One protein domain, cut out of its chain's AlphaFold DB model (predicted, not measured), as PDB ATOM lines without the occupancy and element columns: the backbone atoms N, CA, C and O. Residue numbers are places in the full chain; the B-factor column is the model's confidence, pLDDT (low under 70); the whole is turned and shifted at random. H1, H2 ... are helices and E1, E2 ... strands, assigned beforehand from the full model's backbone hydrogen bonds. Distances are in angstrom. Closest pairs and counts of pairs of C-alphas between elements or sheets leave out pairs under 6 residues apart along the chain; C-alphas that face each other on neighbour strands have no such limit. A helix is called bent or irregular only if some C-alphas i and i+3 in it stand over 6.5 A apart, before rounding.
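AT A GLANCE: This is residues 656 to 724 of the 738 residues of an uncharacterized protein of Clastoptera arizonana (Arizona spittle bug) (UniProt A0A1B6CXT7). A three-stranded antiparallel sheet, E1 E2 E3, has the long hairpin of E2 and E3 on one side and helix H1 beside its edge strand E1; the small hairpin of E4 and E5 sits near one end, and residues 718 to 724 stick out as a free tail. The printed part has 69 residues, with the named elements in the order E1 E2 E3 E4 E5 H1, a mixed class. It is elongated, 40 by 20 by 16 A, and only just compact, close to loose, with a radius of gyration of the C-alphas of 12.8 A.

IN THESE COORDINATES: E2 is residues 666 to 672, 19.9 A long, and E3 is residues 679 to 685, 19.6 A. E1, residues 656 to 658, begins at C-alpha (47.478, 0.012, 4.566). E4 is residues 690 to 693 and E5 residues 698 to 701. H1, residues 707 to 720, is 21.8 A long and ends at C-alpha (55.801, 4.604, 1.333); it is irregular, with C-alphas 708 and 711 7.7 A apart.

HOW THE PARTS SIT: E1, E2 and E3 form a meander, each strand the antiparallel neighbour of the one before. Between E2 and E3, N 667 and O 684 are 2.9 A apart; between E1 and E2, N 657 and O 668 are 2.8 A apart. H1 is on this sheet but only grazes it, with residues 707 to 717; its closest C-alphas to E1 are those of Tyr 714 and Tyr 657, 6.5 A. In H1, 0 of 10 O i to N i+4 pairs are within hydrogen-bond range, against 7 of 11 O i to N i+3 pairs. E4 and E5 are an antiparallel hairpin, with N 691 and O 700 2.8 A apart. The closest C-alphas of E4 and E2 are those of Phe 692 and Gly 666, 6.1 A; E3 and E5 are apart.

THE WHOLE: The two C-alphas farthest apart, of Val 675 and Asp 703, are 40.3 A apart. The printed part has no cut and no long link. Its mean pLDDT is 87.4, with residues 673, 675 to 676 and 719 to 724 under 70.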
ATOM      1  N   TYR A 656      48.435   0.288   3.495       94.50
ATOM      2  CA  TYR A 656      47.478   0.012   4.566       94.50
ATOM      3  C   TYR A 656      46.099   0.569   4.197       94.50
ATOM      4  O   TYR A 656      45.997   1.726   3.775       94.50
ATOM      5  N   TYR A 657      45.035  -0.210   4.385       94.94
ATOM      6  CA  TYR A 657      43.679   0.145   3.958       94.94
ATOM      7  C   TYR A 657      42.646  -0.261   5.013       94.94
ATOM      8  O   TYR A 657      42.415  -1.446   5.214       94.94
ATOM      9  N   ALA A 658      42.022   0.704   5.688       95.50
ATOM     10  CA  ALA A 658      40.975   0.454   6.681       95.50
ATOM     11  C   ALA A 658      39.845  -0.432   6.122       95.50
ATOM     12  O   ALA A 658      39.351  -0.167   5.024       95.50
ATOM     13  N   ASP A 659      39.395  -1.433   6.883       95.00
ATOM     14  CA  ASP A 659      38.193  -2.187   6.527       95.00
ATOM     15  C   ASP A 659      36.959  -1.346   6.886       95.00
ATOM     16  O   ASP A 659      36.475  -1.342   8.019       95.00
ATOM     17  N   VAL A 660      36.479  -0.579   5.907       93.06
ATOM     18  CA  VAL A 660      35.283   0.264   6.036       93.06
ATOM     19  C   VAL A 660      33.988  -0.547   6.161       93.06
ATOM     20  O   VAL A 660      33.014  -0.022   6.698       93.06
ATOM     21  N   GLU A 661      33.973  -1.813   5.732       91.62
ATOM     22  CA  GLU A 661      32.827  -2.719   5.893       91.62
ATOM     23  C   GLU A 661      32.749  -3.176   7.359       91.62
ATOM     24  O   GLU A 661      31.700  -3.070   7.993       91.62
ATOM     25  N   ALA A 662      33.896  -3.511   7.959       91.06
ATOM     26  CA  ALA A 662      34.048  -3.779   9.390       91.06
ATOM     27  C   ALA A 662      34.087  -2.509  10.280       91.06
ATOM     28  O   ALA A 662      34.620  -2.549  11.391       91.06
ATOM     29  N   ASN A 663      33.549  -1.363   9.831       93.62
ATOM     30  CA  ASN A 663      33.518  -0.087  10.577       93.62
ATOM     31  C   ASN A 663      34.901   0.358  11.114       93.62
ATOM     32  O   ASN A 663      35.026   0.911  12.212       93.62
ATOM     33  N   CYS A 664      35.955   0.080  10.344       95.88
ATOM     34  CA  CYS A 664      37.359   0.301  10.675       95.88
ATOM     35  C   CYS A 664      37.826  -0.408  11.961       95.88
ATOM     36  O   CYS A 664      38.839  -0.016  12.531       95.88
ATOM     37  N   LEU A 665      37.142  -1.464  12.420       95.19
ATOM     38  CA  LEU A 665      37.636  -2.341  13.495       95.19
ATOM     39  C   LEU A 665      38.869  -3.152  13.060       95.19
ATOM     40  O   LEU A 665      39.588  -3.682  13.904       95.19
ATOM     41  N   GLY A 666      39.137  -3.222  11.756       94.00
ATOM     42  CA  GLY A 666      40.353  -3.787  11.189       94.00
ATOM     43  C   GLY A 666      40.843  -3.026   9.958       94.00
ATOM     44  O   GLY A 666      40.320  -1.966   9.593       94.00
ATOM     45  N   PHE A 667      41.898  -3.551   9.344       95.31
ATOM     46  CA  PHE A 667      42.533  -3.010   8.149       95.31
ATOM     47  C   PHE A 667      43.260  -4.097   7.359       95.31
ATOM     48  O   PHE A 667      43.741  -5.085   7.908       95.31
ATOM     49  N   PHE A 668      43.385  -3.881   6.056       94.38
ATOM     50  CA  PHE A 668      44.163  -4.710   5.153       94.38
ATOM     51  C   PHE A 668      45.567  -4.146   4.936       94.38
ATOM     52  O   PHE A 668      45.739  -2.929   4.819       94.38
ATOM     53  N   ILE A 669      46.550  -5.030   4.780       92.81
ATOM     54  CA  ILE A 669      47.832  -4.725   4.135       92.81
ATOM     55  C   ILE A 669      47.891  -5.473   2.800       92.81
ATOM     56  O   ILE A 669      47.544  -6.655   2.721       92.81
ATOM     57  N   CYS A 670      48.342  -4.774   1.755       91.81
ATOM     58  CA  CYS A 670      48.600  -5.351   0.437       91.81
ATOM     59  C   CYS A 670      50.091  -5.672   0.268       91.81
ATOM     60  O   CYS A 670      50.885  -4.793  -0.070       91.81
ATOM     61  N   SER A 671      50.483  -6.919   0.525       87.12
ATOM     62  CA  SER A 671      51.868  -7.400   0.407       87.12
ATOM     63  C   SER A 671      52.118  -8.072  -0.947       87.12
ATOM     64  O   SER A 671      51.183  -8.456  -1.644       87.12
ATOM     65  N   GLN A 672      53.383  -8.213  -1.347       81.50
ATOM     66  CA  GLN A 672      53.770  -9.000  -2.522       81.50
ATOM     67  C   GLN A 672      54.308 -10.351  -2.038       81.50
ATOM     68  O   GLN A 672      55.310 -10.371  -1.329       81.50
ATOM     69  N   GLY A 673      53.623 -11.450  -2.375       67.69
ATOM     70  CA  GLY A 673      54.011 -12.802  -1.939       67.69
ATOM     71  C   GLY A 673      55.113 -13.435  -2.793       67.69
ATOM     72  O   GLY A 673      56.000 -14.091  -2.265       67.69
ATOM     73  N   GLU A 674      55.088 -13.187  -4.103       72.00
ATOM     74  CA  GLU A 674      56.074 -13.688  -5.067       72.00
ATOM     75  C   GLU A 674      56.725 -12.528  -5.824       72.00
ATOM     76  O   GLU A 674      56.085 -11.503  -6.086       72.00
ATOM     77  N   VAL A 675      57.980 -12.693  -6.246       62.88
ATOM     78  CA  VAL A 675      58.682 -11.701  -7.075       62.88
ATOM     79  C   VAL A 675      57.938 -11.533  -8.406       62.88
ATOM     80  O   VAL A 675      57.854 -12.466  -9.198       62.88
ATOM     81  N   ASN A 676      57.398 -10.334  -8.644       63.53
ATOM     82  CA  ASN A 676      56.502  -9.990  -9.763       63.53
ATOM     83  C   ASN A 676      55.119 -10.682  -9.762       63.53
ATOM     84  O   ASN A 676      54.372 -10.545 -10.730       63.53
ATOM     85  N   GLY A 677      54.740 -11.355  -8.671       70.75
ATOM     86  CA  GLY A 677      53.390 -11.885  -8.467       70.75
ATOM     87  C   GLY A 677      52.361 -10.815  -8.056       70.75
ATOM     88  O   GLY A 677      52.737  -9.677  -7.738       70.75
ATOM     89  N   PRO A 678      51.057 -11.164  -8.049       78.19
ATOM     90  CA  PRO A 678      49.977 -10.275  -7.621       78.19
ATOM     91  C   PRO A 678      50.075  -9.916  -6.129       78.19
ATOM     92  O   PRO A 678      50.677 -10.634  -5.328       78.19
ATOM     93  N   LEU A 679      49.449  -8.800  -5.738       83.12
ATOM     94  CA  LEU A 679      49.411  -8.379  -4.338       83.12
ATOM     95  C   LEU A 679      48.404  -9.216  -3.535       83.12
ATOM     96  O   LEU A 679      47.215  -9.248  -3.852       83.12
ATOM     97  N   LEU A 680      48.881  -9.844  -2.463       83.50
ATOM     98  CA  LEU A 680      48.074 -10.592  -1.505       83.50
ATOM     99  C   LEU A 680      47.408  -9.631  -0.512       83.50
ATOM    100  O   LEU A 680      48.044  -8.686  -0.035       83.50
ATOM    101  N   LYS A 681      46.140  -9.892  -0.157       88.62
ATOM    102  CA  LYS A 681      45.465  -9.194   0.948       88.62
ATOM    103  C   LYS A 681      45.651  -9.956   2.258       88.62
ATOM    104  O   LYS A 681      45.352 -11.143   2.334       88.62
ATOM    105  N   THR A 682      46.096  -9.255   3.292       89.31
ATOM    106  CA  THR A 682      46.171  -9.747   4.679       89.31
ATOM    107  C   THR A 682      45.351  -8.812   5.561       89.31
ATOM    108  O   THR A 682      45.422  -7.603   5.357       89.31
ATOM    109  N   HIS A 683      44.529  -9.334   6.477       91.88
ATOM    110  CA  HIS A 683      43.654  -8.521   7.335       91.88
ATOM    111  C   HIS A 683      44.083  -8.588   8.801       91.88
ATOM    112  O   HIS A 683      44.330  -9.669   9.330       91.88
ATOM    113  N   PHE A 684      44.094  -7.433   9.460       93.94
ATOM    114  CA  PHE A 684      44.494  -7.250  10.847       93.94
ATOM    115  C   PHE A 684      43.380  -6.551  11.621       93.94
ATOM    116  O   PHE A 684      42.799  -5.577  11.147       93.94
ATOM    117  N   TRP A 685      43.098  -7.028  12.830       94.62
ATOM    118  CA  TRP A 685      42.142  -6.396  13.736       94.62
ATOM    119  C   TRP A 685      42.843  -5.388  14.648       94.62
ATOM    120  O   TRP A 685      43.966  -5.615  15.098       94.62
ATOM    121  N   CYS A 686      42.167  -4.284  14.950       94.56
ATOM    122  CA  CYS A 686      42.552  -3.400  16.042       94.56
ATOM    123  C   CYS A 686      42.123  -3.989  17.397       94.56
ATOM    124  O   CYS A 686      41.202  -4.803  17.481       94.56
ATOM    125  N   GLY A 687      42.798  -3.575  18.473       88.62
ATOM    126  CA  GLY A 687      42.457  -3.995  19.835       88.62
ATOM    127  C   GLY A 687      41.082  -3.485  20.283       88.62
ATOM    128  O   GLY A 687      40.536  -2.542  19.702       88.62
ATOM    129  N   ALA A 688      40.534  -4.083  21.344       90.25
ATOM    130  CA  ALA A 688      39.240  -3.689  21.905       90.25
ATOM    131  C   ALA A 688      39.158  -2.168  22.166       90.25
ATOM    132  O   ALA A 688      40.141  -1.559  22.581       90.25
ATOM    133  N   SER A 689      37.991  -1.578  21.874       91.00
ATOM    134  CA  SER A 689      37.720  -0.126  21.872       91.00
ATOM    135  C   SER A 689      38.664   0.744  21.020       91.00
ATOM    136  O   SER A 689      38.778   1.955  21.246       91.00
ATOM    137  N   THR A 690      39.303   0.169  19.991       96.25
ATOM    138  CA  THR A 690      40.088   0.921  19.000       96.25
ATOM    139  C   THR A 690      39.706   0.592  17.555       96.25
ATOM    140  O   THR A 690      39.265  -0.507  17.233       96.25
ATOM    141  N   LYS A 691      39.887   1.576  16.668       97.06
ATOM    142  CA  LYS A 691      39.627   1.515  15.223       97.06
ATOM    143  C   LYS A 691      40.836   2.012  14.436       97.06
ATOM    144  O   LYS A 691      41.593   2.857  14.914       97.06
ATOM    145  N   PHE A 692      41.017   1.525  13.215       97.44
ATOM    146  CA  PHE A 692      42.122   1.908  12.349       97.44
ATOM    147  C   PHE A 692      41.897   3.290  11.726       97.44
ATOM    148  O   PHE A 692      41.082   3.478  10.822       97.44
ATOM    149  N   ASN A 693      42.662   4.278  12.184       96.12
ATOM    150  CA  ASN A 693      42.634   5.627  11.639       96.12
ATOM    151  C   ASN A 693      43.527   5.712  10.396       96.12
ATOM    152  O   ASN A 693      44.728   5.982  10.510       96.12
ATOM    153  N   GLN A 694      42.929   5.562   9.209       95.44
ATOM    154  CA  GLN A 694      43.617   5.582   7.909       95.44
ATOM    155  C   GLN A 694      44.539   6.794   7.689       95.44
ATOM    156  O   GLN A 694      45.547   6.669   6.998       95.44
ATOM    157  N   ARG A 695      44.238   7.968   8.269       93.75
ATOM    158  CA  ARG A 695      45.095   9.160   8.116       93.75
ATOM    159  C   ARG A 695      46.424   9.014   8.863       93.75
ATOM    160  O   ARG A 695      47.443   9.523   8.417       93.75
ATOM    161  N   SER A 696      46.398   8.343  10.012       93.38
ATOM    162  CA  SER A 696      47.588   8.062  10.829       93.38
ATOM    163  C   SER A 696      48.242   6.715  10.510       93.38
ATOM    164  O   SER A 696      49.432   6.549  10.755       93.38
ATOM    165  N   ARG A 697      47.458   5.775   9.959       92.75
ATOM    166  CA  ARG A 697      47.754   4.342   9.813       92.75
ATOM    167  C   ARG A 697      48.070   3.658  11.152       92.75
ATOM    168  O   ARG A 697      49.004   2.876  11.260       92.75
ATOM    169  N   THR A 698      47.281   3.980  12.180       93.56
ATOM    170  CA  THR A 698      47.371   3.391  13.529       93.56
ATOM    171  C   THR A 698      45.982   3.064  14.074       93.56
ATOM    172  O   THR A 698      45.012   3.751  13.738       93.56
ATOM    173  N   CYS A 699      45.881   2.045  14.930       97.06
ATOM    174  CA  CYS A 699      44.691   1.817  15.751       97.06
ATOM    175  C   CYS A 699      44.597   2.898  16.839       97.06
ATOM    176  O   CYS A 699      45.584   3.193  17.511       97.06
ATOM    177  N   GLN A 700      43.426   3.516  16.995       95.88
ATOM    178  CA  GLN A 700      43.170   4.610  17.937       95.88
ATOM    179  C   GLN A 700      41.795   4.444  18.591       95.88
ATOM    180  O   GLN A 700      40.916   3.813  18.010       95.88
ATOM    181  N   ILE A 701      41.603   5.026  19.779       93.31
ATOM    182  CA  ILE A 701      40.318   5.021  20.505       93.31
ATOM    183  C   ILE A 701      39.192   5.516  19.585       93.31
ATOM    184  O   ILE A 701      39.383   6.500  18.869       93.31
ATOM    185  N   GLU A 702      38.040   4.838  19.601       90.62
ATOM    186  CA  GLU A 702      36.986   4.985  18.581       90.62
ATOM    187  C   GLU A 702      36.541   6.432  18.309       90.62
ATOM    188  O   GLU A 702      36.363   6.797  17.148       90.62
ATOM    189  N   ASP A 703      36.433   7.272  19.344       90.69
ATOM    190  CA  ASP A 703      36.021   8.683  19.234       90.69
ATOM    191  C   ASP A 703      36.956   9.536  18.350       90.69
ATOM    192  O   ASP A 703      36.548  10.567  17.812       90.69
ATOM    193  N   ASN A 704      38.205   9.100  18.157       91.38
ATOM    194  CA  ASN A 704      39.188   9.770  17.303       91.38
ATOM    195  C   ASN A 704      39.131   9.309  15.831       91.38
ATOM    196  O   ASN A 704      39.918   9.796  15.012       91.38
ATOM    197  N   VAL A 705      38.244   8.364  15.479       95.00
ATOM    198  CA  VAL A 705      38.265   7.648  14.192       95.00
ATOM    199  C   VAL A 705      36.934   7.750  13.443       95.00
ATOM    200  O   VAL A 705      36.068   6.880  13.519       95.00
ATOM    201  N   ASP A 706      36.808   8.791  12.620       94.38
ATOM    202  CA  ASP A 706      35.767   8.859  11.591       94.38
ATOM    203  C   ASP A 706      36.085   7.860  10.462       94.38
ATOM    204  O   ASP A 706      36.847   8.149   9.536       94.38
ATOM    205  N   CYS A 707      35.506   6.661  10.555       94.94
ATOM    206  CA  CYS A 707      35.688   5.612   9.554       94.94
ATOM    207  C   CYS A 707      35.085   5.983   8.185       94.94
ATOM    208  O   CYS A 707      35.626   5.604   7.146       94.94
ATOM    209  N   SER A 708      34.010   6.784   8.163       93.12
ATOM    210  CA  SER A 708      33.266   7.124   6.937       93.12
ATOM    211  C   SER A 708      34.089   7.923   5.919       93.12
ATOM    212  O   SER A 708      33.723   8.032   4.748       93.12
ATOM    213  N   ILE A 709      35.222   8.478   6.358       94.12
ATOM    214  CA  ILE A 709      36.123   9.287   5.539       94.12
ATOM    215  C   ILE A 709      37.454   8.589   5.232       94.12
ATOM    216  O   ILE A 709      38.283   9.194   4.546       94.12
ATOM    217  N   SER A 710      37.661   7.353   5.706       94.00
ATOM    218  CA  SER A 710      38.924   6.608   5.583       94.00
ATOM    219  C   SER A 710      39.396   6.477   4.137       94.00
ATOM    220  O   SER A 710      40.548   6.800   3.853       94.00
ATOM    221  N   GLU A 711      38.514   6.121   3.198       92.25
ATOM    222  CA  GLU A 711      38.891   5.924   1.789       92.25
ATOM    223  C   GLU A 711      39.573   7.144   1.160       92.25
ATOM    224  O   GLU A 711      40.493   7.028   0.348       92.25
ATOM    225  N   ARG A 712      39.176   8.346   1.596       93.06
ATOM    226  CA  ARG A 712      39.733   9.611   1.105       93.06
ATOM    227  C   ARG A 712      41.206   9.790   1.482       93.06
ATOM    228  O   ARG A 712      41.860  10.651   0.901       93.06
ATOM    229  N   TYR A 713      41.734   8.977   2.398       93.44
ATOM    230  CA  TYR A 713      43.130   8.952   2.840       93.44
ATOM    231  C   TYR A 713      43.942   7.768   2.288       93.44
ATOM    232  O   TYR A 713      45.128   7.668   2.590       93.44
ATOM    233  N   TYR A 714      43.376   6.917   1.420       92.25
ATOM    234  CA  TYR A 714      44.123   5.828   0.765       92.25
ATOM    235  C   TYR A 714      45.312   6.307  -0.091       92.25
ATOM    236  O   TYR A 714      46.225   5.521  -0.349       92.25
ATOM    237  N   HIS A 715      45.336   7.585  -0.491       89.19
ATOM    238  CA  HIS A 715      46.466   8.207  -1.188       89.19
ATOM    239  C   HIS A 715      47.732   8.317  -0.318       89.19
ATOM    240  O   HIS A 715      48.828   8.289  -0.861       89.19
ATOM    241  N   LEU A 716      47.614   8.355   1.018       90.19
ATOM    242  CA  LEU A 716      48.758   8.441   1.946       90.19
ATOM    243  C   LEU A 716      49.633   7.172   1.971       90.19
ATOM    244  O   LEU A 716      50.671   7.134   2.625       90.19
ATOM    245  N   ASN A 717      49.230   6.122   1.253       88.44
ATOM    246  CA  ASN A 717      50.078   4.958   1.000       88.44
ATOM    247  C   ASN A 717      51.135   5.211  -0.094       88.44
ATOM    248  O   ASN A 717      52.055   4.415  -0.229       88.44
ATOM    249  N   GLN A 718      51.034   6.308  -0.857       82.88
ATOM    250  CA  GLN A 718      52.030   6.694  -1.870       82.88
ATOM    251  C   GLN A 718      53.346   7.181  -1.245       82.88
ATOM    252  O   GLN A 718      54.404   6.994  -1.838       82.88
ATOM    253  N   ASP A 719      53.300   7.718  -0.022       65.00
ATOM    254  CA  ASP A 719      54.478   8.213   0.709       65.00
ATOM    255  C   ASP A 719      55.452   7.085   1.137       65.00
ATOM    256  O   ASP A 719      56.493   7.359   1.729       65.00
ATOM    257  N   PHE A 720      55.090   5.815   0.897       61.31
ATOM    258  CA  PHE A 720      55.801   4.604   1.333       61.31
ATOM    259  C   PHE A 720      56.101   3.646   0.166       61.31
ATOM    260  O   PHE A 720      56.241   2.439   0.362       61.31
ATOM    261  N   LEU A 721      56.238   4.183  -1.051       58.59
ATOM    262  CA  LEU A 721      56.898   3.469  -2.141       58.59
ATOM    263  C   LEU A 721      58.361   3.204  -1.753       58.59
ATOM    264  O   LEU A 721      59.208   4.091  -1.846       58.59
ATOM    265  N   VAL A 722      58.649   1.976  -1.318       57.00
ATOM    266  CA  VAL A 722      60.011   1.433  -1.360       57.00
ATOM    267  C   VAL A 722      60.422   1.433  -2.836       57.00
ATOM    268  O   VAL A 722      59.688   0.837  -3.628       57.00
ATOM    269  N   PRO A 723      61.518   2.104  -3.238       52.03
ATOM    270  CA  PRO A 723      61.969   2.069  -4.624       52.03
ATOM    271  C   PRO A 723      62.244   0.624  -5.038       52.03
ATOM    272  O   PRO A 723      62.937  -0.096  -4.315       52.03
ATOM    273  N   ASP A 724      61.716   0.188  -6.182       56.16
ATOM    274  CA  ASP A 724      62.132  -1.099  -6.731       56.16
ATOM    275  C   ASP A 724      63.608  -0.965  -7.174       56.16
ATOM    276  O   ASP A 724      63.966   0.001  -7.857       56.16
TER     277      ASP A 724